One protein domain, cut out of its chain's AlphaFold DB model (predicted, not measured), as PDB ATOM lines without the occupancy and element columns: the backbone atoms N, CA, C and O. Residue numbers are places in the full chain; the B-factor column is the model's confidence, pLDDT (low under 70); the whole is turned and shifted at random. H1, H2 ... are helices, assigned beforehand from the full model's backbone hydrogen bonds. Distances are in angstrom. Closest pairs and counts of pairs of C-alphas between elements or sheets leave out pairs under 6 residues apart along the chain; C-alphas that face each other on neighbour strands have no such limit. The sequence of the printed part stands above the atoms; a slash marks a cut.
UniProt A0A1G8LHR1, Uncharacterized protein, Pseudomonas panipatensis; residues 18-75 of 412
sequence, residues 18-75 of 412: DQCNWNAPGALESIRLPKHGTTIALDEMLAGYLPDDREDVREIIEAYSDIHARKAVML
ATOM      1  N   ASP A  18     104.740 148.970 107.169       56.88
ATOM      2  CA  ASP A  18     104.689 150.436 107.296       56.88
ATOM      3  C   ASP A  18     103.294 150.982 107.656       56.88
ATOM      4  O   ASP A  18     103.157 152.117 108.105       56.88
ATOM      5  N   GLN A  19     102.246 150.184 107.436       62.66
ATOM      6  CA  GLN A  19     100.852 150.518 107.745       62.66
ATOM      7  C   GLN A  19     100.370 149.851 109.037       62.66
ATOM      8  O   GLN A  19      99.201 149.985 109.406       62.66
ATOM      9  N   CYS A  20     101.239 149.102 109.714       64.88
ATOM     10  CA  CYS A  20     100.863 148.337 110.885       64.88
ATOM     11  C   CYS A  20     100.959 149.195 112.149       64.88
ATOM     12  O   CYS A  20     102.026 149.684 112.515       64.88
ATOM     13  N   ASN A  21      99.834 149.356 112.843       63.97
ATOM     14  CA  ASN A  21      99.756 150.142 114.070       63.97
ATOM     15  C   ASN A  21     100.115 149.291 115.303       63.97
ATOM     16  O   ASN A  21      99.259 148.952 116.114       63.97
ATOM     17  N   TRP A  22     101.394 148.925 115.416       60.97
ATOM     18  CA  TRP A  22     101.959 148.085 116.488       60.97
ATOM     19  C   TRP A  22     101.762 148.603 117.900       60.97
ATOM     20  O   TRP A  22     101.707 147.823 118.842       60.97
ATOM     21  N   ASN A  23     101.657 149.920 118.032       56.44
ATOM     22  CA  ASN A  23     101.517 150.588 119.317       56.44
ATOM     23  C   ASN A  23     100.044 150.769 119.713       56.44
ATOM     24  O   ASN A  23      99.745 151.512 120.647       56.44
ATOM     25  N   ALA A  24      99.107 150.139 118.994       57.69
ATOM     26  CA  ALA A  24      97.705 150.156 119.375       57.69
ATOM     27  C   ALA A  24      97.482 149.317 120.653       57.69
ATOM     28  O   ALA A  24      98.045 148.223 120.774       57.69
ATOM     29  N   PRO A  25      96.627 149.774 121.587       50.62
ATOM     30  CA  PRO A  25      96.174 148.942 122.699       50.62
ATOM     31  C   PRO A  25      95.551 147.653 122.137       50.62
ATOM     32  O   PRO A  25      94.681 147.737 121.268       50.62
ATOM     33  N   GLY A  26      96.000 146.475 122.581       57.97
ATOM     34  CA  GLY A  26      95.534 145.182 122.054       57.97
ATOM     35  C   GLY A  26      96.503 144.460 121.100       57.97
ATOM     36  O   GLY A  26      96.216 143.350 120.644       57.97
ATOM     37  N   ALA A  27      97.634 145.078 120.734       60.06
ATOM     38  CA  ALA A  27      98.577 144.486 119.781       60.06
ATOM     39  C   ALA A  27      99.270 143.219 120.326       60.06
ATOM     40  O   ALA A  27      99.500 142.277 119.564       60.06
ATOM     41  N   LEU A  28      99.539 143.151 121.636       59.50
ATOM     42  CA  LEU A  28     100.109 141.972 122.306       59.50
ATOM     43  C   LEU A  28      99.162 140.769 122.232       59.50
ATOM     44  O   LEU A  28      99.589 139.653 121.934       59.50
ATOM     45  N   GLU A  29      97.870 140.997 122.444       64.81
ATOM     46  CA  GLU A  29      96.819 139.982 122.449       64.81
ATOM     47  C   GLU A  29      96.628 139.350 121.062       64.81
ATOM     48  O   GLU A  29      96.269 138.175 120.959       64.81
ATOM     49  N   SER A  30      96.941 140.101 119.999       63.94
ATOM     50  CA  SER A  30      96.807 139.665 118.605       63.94
ATOM     51  C   SER A  30      97.889 138.679 118.130       63.94
ATOM     52  O   SER A  30      97.684 137.983 117.129       63.94
ATOM     53  N   ILE A  31      99.013 138.571 118.850       66.50
ATOM     54  CA  ILE A  31     100.095 137.629 118.539       66.50
ATOM     55  C   ILE A  31      99.637 136.214 118.909       66.50
ATOM     56  O   ILE A  31      99.463 135.883 120.082       66.50
ATOM     57  N   ARG A  32      99.444 135.356 117.900       69.94
ATOM     58  CA  ARG A  32      99.093 133.946 118.116       69.94
ATOM     59  C   ARG A  32     100.330 133.147 118.511       69.94
ATOM     60  O   ARG A  32     101.208 132.926 117.678       69.94
ATOM     61  N   LEU A  33     100.353 132.672 119.749       71.94
ATOM     62  CA  LEU A  33     101.329 131.697 120.221       71.94
ATOM     63  C   LEU A  33     100.825 130.259 119.999       71.94
ATOM     64  O   LEU A  33      99.611 130.030 119.942       71.94
ATOM     65  N   PRO A  34     101.729 129.277 119.833       73.69
ATOM     66  CA  PRO A  34     101.361 127.869 119.916       73.69
ATOM     67  C   PRO A  34     100.820 127.548 121.316       73.69
ATOM     68  O   PRO A  34     101.223 128.167 122.295       73.69
ATOM     69  N   LYS A  35      99.911 126.572 121.413       72.38
ATOM     70  CA  LYS A  35      99.409 126.114 122.716       72.38
ATOM     71  C   LYS A  35     100.545 125.493 123.527       72.38
ATOM     72  O   LYS A  35     101.327 124.722 122.964       72.38
ATOM     73  N   HIS A  36     100.584 125.779 124.828       69.69
ATOM     74  CA  HIS A  36     101.486 125.099 125.754       69.69
ATOM     75  C   HIS A  36     101.171 123.603 125.773       69.69
ATOM     76  O   HIS A  36     100.014 123.188 125.845       69.69
ATOM     77  N   GLY A  37     102.211 122.788 125.631       72.69
ATOM     78  CA  GLY A  37     102.138 121.354 125.880       72.69
ATOM     79  C   GLY A  37     102.658 121.060 127.280       72.69
ATOM     80  O   GLY A  37     103.567 121.738 127.755       72.69
ATOM     81  N   THR A  38     102.124 120.030 127.930       73.44
ATOM     82  CA  THR A  38     102.674 119.554 129.200       73.44
ATOM     83  C   THR A  38     104.094 119.041 128.976       73.44
ATOM     84  O   THR A  38     104.323 118.157 128.147       73.44
ATOM     85  N   THR A  39     105.060 119.625 129.682       77.44
ATOM     86  CA  THR A  39     106.465 119.209 129.646       77.44
ATOM     87  C   THR A  39     106.853 118.593 130.983       77.44
ATOM     88  O   THR A  39     106.259 118.917 132.008       77.44
ATOM     89  N   ILE A  40     107.889 117.748 130.985       72.38
ATOM     90  CA  ILE A  40     108.422 117.127 132.211       72.38
ATOM     91  C   ILE A  40     108.788 118.200 133.252       72.38
ATOM     92  O   ILE A  40     108.484 118.038 134.426       72.38
ATOM     93  N   ALA A  41     109.343 119.335 132.816       72.12
ATOM     94  CA  ALA A  41     109.671 120.457 133.695       72.12
ATOM     95  C   ALA A  41     108.428 121.119 134.314       72.12
ATOM     96  O   ALA A  41     108.450 121.513 135.477       72.12
ATOM     97  N   LEU A  42     107.331 121.232 133.556       77.88
ATOM     98  CA  LEU A  42     106.071 121.756 134.079       77.88
ATOM     99  C   LEU A  42     105.467 120.799 135.116       77.88
ATOM    100  O   LEU A  42     105.015 121.251 136.163       77.88
ATOM    101  N   ASP A  43     105.528 119.490 134.871       80.44
ATOM    102  CA  ASP A  43     105.056 118.483 135.827       80.44
ATOM    103  C   ASP A  43     105.906 118.453 137.108       80.44
ATOM    104  O   ASP A  43     105.361 118.323 138.203       80.44
ATOM    105  N   GLU A  44     107.224 118.638 136.999       83.44
ATOM    106  CA  GLU A  44     108.125 118.766 138.152       83.44
ATOM    107  C   GLU A  44     107.850 120.036 138.969       83.44
ATOM    108  O   GLU A  44     107.814 119.972 140.198       83.44
ATOM    109  N   MET A  45     107.593 121.176 138.317       81.88
ATOM    110  CA  MET A  45     107.215 122.417 139.008       81.88
ATOM    111  C   MET A  45     105.865 122.287 139.722       81.88
ATOM    112  O   MET A  45     105.709 122.768 140.843       81.88
ATOM    113  N   LEU A  46     104.899 121.606 139.102       85.31
ATOM    114  CA  LEU A  46     103.565 121.393 139.668       85.31
ATOM    115  C   LEU A  46     103.537 120.301 140.751       85.31
ATOM    116  O   LEU A  46     102.592 120.243 141.537       85.31
ATOM    117  N   ALA A  47     104.569 119.456 140.848       84.12
ATOM    118  CA  ALA A  47     104.628 118.366 141.823       84.12
ATOM    119  C   ALA A  47     104.591 118.852 143.283       84.12
ATOM    120  O   ALA A  47     104.075 118.135 144.143       84.12
ATOM    121  N   GLY A  48     105.091 120.064 143.549       82.69
ATOM    122  CA  GLY A  48     105.090 120.688 144.877       82.69
ATOM    123  C   GLY A  48     103.757 121.312 145.301       82.69
ATOM    124  O   GLY A  48     103.614 121.669 146.467       82.69
ATOM    125  N   TYR A  49     102.790 121.428 144.387       86.38
ATOM    126  CA  TYR A  49     101.480 122.022 144.658       86.38
ATOM    127  C   TYR A  49     100.427 120.947 144.935       86.38
ATOM    128  O   TYR A  49     100.498 119.826 144.402       86.38
ATOM    129  N   LEU A  50      99.445 121.292 145.776       87.62
ATOM    130  CA  LEU A  50      98.304 120.430 146.069       87.62
ATOM    131  C   LEU A  50      97.518 120.148 144.783       87.62
ATOM    132  O   LEU A  50      97.449 121.021 143.921       87.62
ATOM    133  N   PRO A  51      96.922 118.950 144.627       79.31
ATOM    134  CA  PRO A  51      96.214 118.573 143.405       79.31
ATOM    135  C   PRO A  51      95.158 119.584 142.949       79.31
ATOM    136  O   PRO A  51      95.021 119.789 141.746       79.31
ATOM    137  N   ASP A  52      94.479 120.224 143.899       83.81
ATOM    138  CA  ASP A  52      93.417 121.196 143.632       83.81
ATOM    139  C   ASP A  52      93.970 122.545 143.131       83.81
ATOM    140  O   ASP A  52      93.320 123.200 142.326       83.81
ATOM    141  N   ASP A  53      95.206 122.904 143.500       83.81
ATOM    142  CA  ASP A  53      95.855 124.168 143.110       83.81
ATOM    143  C   ASP A  53      96.683 124.042 141.817       83.81
ATOM    144  O   ASP A  53      97.148 125.034 141.253       83.81
ATOM    145  N   ARG A  54      96.931 122.815 141.337       85.69
ATOM    146  CA  ARG A  54      97.828 122.570 140.191       85.69
ATOM    147  C   ARG A  54      97.328 123.190 138.896       85.69
ATOM    148  O   ARG A  54      98.155 123.615 138.094       85.69
ATOM    149  N   GLU A  55      96.019 123.214 138.679       80.94
ATOM    150  CA  GLU A  55      95.443 123.789 137.461       80.94
ATOM    151  C   GLU A  55      95.473 125.322 137.493       80.94
ATOM    152  O   GLU A  55      95.869 125.932 136.503       80.94
ATOM    153  N   ASP A  56      95.210 125.938 138.647       83.00
ATOM    154  CA  ASP A  56      95.312 127.393 138.818       83.00
ATOM    155  C   ASP A  56      96.765 127.869 138.653       83.00
ATOM    156  O   ASP A  56      97.063 128.831 137.941       83.00
ATOM    157  N   VAL A  57      97.714 127.146 139.254       84.06
ATOM    158  CA  VAL A  57      99.145 127.444 139.122       84.06
ATOM    159  C   VAL A  57      99.635 127.192 137.694       84.06
ATOM    160  O   VAL A  57     100.444 127.968 137.179       84.06
ATOM    161  N   ARG A  58      99.125 126.157 137.015       84.88
ATOM    162  CA  ARG A  58      99.392 125.913 135.590       84.88
ATOM    163  C   ARG A  58      98.924 127.093 134.743       84.88
ATOM    164  O   ARG A  58      99.708 127.576 133.929       84.88
ATOM    165  N   GLU A  59      97.706 127.587 134.954       83.44
ATOM    166  CA  GLU A  59      97.159 128.727 134.210       83.44
ATOM    167  C   GLU A  59      98.021 129.986 134.392       83.44
ATOM    168  O   GLU A  59      98.328 130.681 133.421       83.44
ATOM    169  N   ILE A  60      98.511 130.235 135.610       84.00
ATOM    170  CA  ILE A  60      99.417 131.354 135.906       84.00
ATOM    171  C   ILE A  60     100.760 131.201 135.176       84.00
ATOM    172  O   ILE A  60     101.249 132.160 134.572       84.00
ATOM    173  N   ILE A  61     101.363 130.009 135.204       82.69
ATOM    174  CA  ILE A  61     102.644 129.734 134.532       82.69
ATOM    175  C   ILE A  61     102.503 129.885 133.014       82.69
ATOM    176  O   ILE A  61     103.377 130.467 132.360       82.69
ATOM    177  N   GLU A  62     101.409 129.384 132.445       80.81
ATOM    178  CA  GLU A  62     101.117 129.499 131.018       80.81
ATOM    179  C   GLU A  62     100.886 130.962 130.622       80.81
ATOM    180  O   GLU A  62     101.490 131.429 129.654       80.81
ATOM    181  N   ALA A  63     100.115 131.721 131.407       78.56
ATOM    182  CA  ALA A  63      99.880 133.147 131.180       78.56
ATOM    183  C   ALA A  63     101.176 133.971 131.250       78.56
ATOM    184  O   ALA A  63     101.429 134.818 130.389       78.56
ATOM    185  N   TYR A  64     102.032 133.698 132.237       80.50
ATOM    186  CA  TYR A  64     103.341 134.336 132.359       80.50
ATOM    187  C   TYR A  64     104.228 134.016 131.149       80.50
ATOM    188  O   TYR A  64     104.793 134.915 130.520       80.50
ATOM    189  N   SER A  65     104.298 132.742 130.767       79.62
ATOM    190  CA  SER A  65     105.077 132.293 129.610       79.62
ATOM    191  C   SER A  65     104.585 132.938 128.310       79.62
ATOM    192  O   SER A  65     105.397 133.365 127.486       79.62
ATOM    193  N   ASP A  66     103.269 133.089 128.147       77.12
ATOM    194  CA  ASP A  66     102.642 133.767 127.013       77.12
ATOM    195  C   ASP A  66     103.040 135.242 126.916       77.12
ATOM    196  O   ASP A  66     103.406 135.726 125.840       77.12
ATOM    197  N   ILE A  67     102.998 135.966 128.036       76.44
ATOM    198  CA  ILE A  67     103.392 137.380 128.101       76.44
ATOM    199  C   ILE A  67     104.863 137.532 127.697       76.44
ATOM    200  O   ILE A  67     105.205 138.381 126.866       76.44
ATOM    201  N   HIS A  68     105.734 136.676 128.232       72.06
ATOM    202  CA  HIS A  68     107.166 136.716 127.948       72.06
ATOM    203  C   HIS A  68     107.493 136.334 126.501       72.06
ATOM    204  O   HIS A  68     108.298 137.011 125.854       72.06
ATOM    205  N   ALA A  69     106.834 135.314 125.951       73.56
ATOM    206  CA  ALA A  69     107.008 134.917 124.558       73.56
ATOM    207  C   ALA A  69     106.535 136.013 123.587       73.56
ATOM    208  O   ALA A  69     107.237 136.324 122.623       73.56
ATOM    209  N   ARG A  70     105.400 136.674 123.860       73.00
ATOM    210  CA  ARG A  70     104.918 137.816 123.055       73.00
ATOM    211  C   ARG A  70     105.893 138.993 123.105       73.00
ATOM    212  O   ARG A  70     106.199 139.570 122.061       73.00
ATOM    213  N   LYS A  71     106.433 139.311 124.287       68.12
ATOM    214  CA  LYS A  71     107.455 140.358 124.468       68.12
ATOM    215  C   LYS A  71     108.735 140.035 123.689       68.12
ATOM    216  O   LYS A  71     109.279 140.912 123.024       68.12
ATOM    217  N   ALA A  72     109.185 138.780 123.706       66.25
ATOM    218  CA  ALA A  72     110.342 138.341 122.930       66.25
ATOM    219  C   ALA A  72     110.098 138.470 121.415       66.25
ATOM    220  O   ALA A  72     110.926 139.042 120.709       66.25
ATOM    221  N   VAL A  73     108.942 138.029 120.910       65.50
ATOM    222  CA  VAL A  73     108.581 138.187 119.488       65.50
ATOM    223  C   VAL A  73     108.580 139.662 119.072       65.50
ATOM    224  O   VAL A  73     109.078 139.987 117.994       65.50
ATOM    225  N   MET A  74     108.095 140.566 119.930       61.53
ATOM    226  CA  MET A  74     108.156 142.011 119.680       61.53
ATOM    227  C   MET A  74     109.594 142.542 119.610       61.53
ATOM    228  O   MET A  74     109.909 143.322 118.714       61.53
ATOM    229  N   LEU A  75     110.474 142.100 120.512       62.19
ATOM    230  CA  LEU A  75     111.872 142.541 120.555       62.19
ATOM    231  C   LEU A  75     112.693 142.022 119.363       62.19
ATOM    232  O   LEU A  75     113.524 142.751 118.828       62.19
TER     233      LEU A  75
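What this domain is: This is residues 18 to 75 of the 412 residues of an uncharacterized protein of Pseudomonas panipatensis (UniProt A0A1G8LHR1). One long straight helix, H2, has a short helix, H1, set at an angle near its first residues, while a long stretch with no named element, residues 18 to 39, runs back alongside H2 and on as a tail past its last residues. The outline spans 48 by 19 by 15 A, a rod in its measurements, with the tail adding to the length that H2 gives. The printed part has 58 residues with two named helices, H1 then H2, and no named strand; its class is all helix, and the helices hold 29 of the 58 residues. The whole is loose, with a radius of gyration of the C-alphas of 14.9 A.

Where its parts are: H2 is residues 54 to 75, 31.3 A from first to last C-alpha, from C-alpha 54 at (97.828, 122.570, 140.191) to C-alpha 75 at (111.872, 142.541, 120.555). H1 is residues 40 to 46, 9.9 A long, and begins with C-alpha 40 at (108.422, 117.127, 132.211).

How they stand to each other: H2 and H1 only just touch, with 3 pairs of C-alphas within 8 A. The closest C-alphas are those of Arg 54 and Leu 46, 5.9 A apart, and H2 touches H1 with residues 54 to 58 alone. Their lines stand at a steep tilt of 57 degrees, and they run opposite ways. Every O i to N i+4 pair is within hydrogen-bond range in H1 and H2.

The domain as a whole: The C-alphas of Asp 18 and Leu 50 are the two farthest apart, at 49.4 A. The link from H1 to H2, 7 residues, is short. The printed part has no cut. The mean pLDDT of the printed part is 73.3; residues 18 to 32, residue 36 and residues 71 to 75 are under 70.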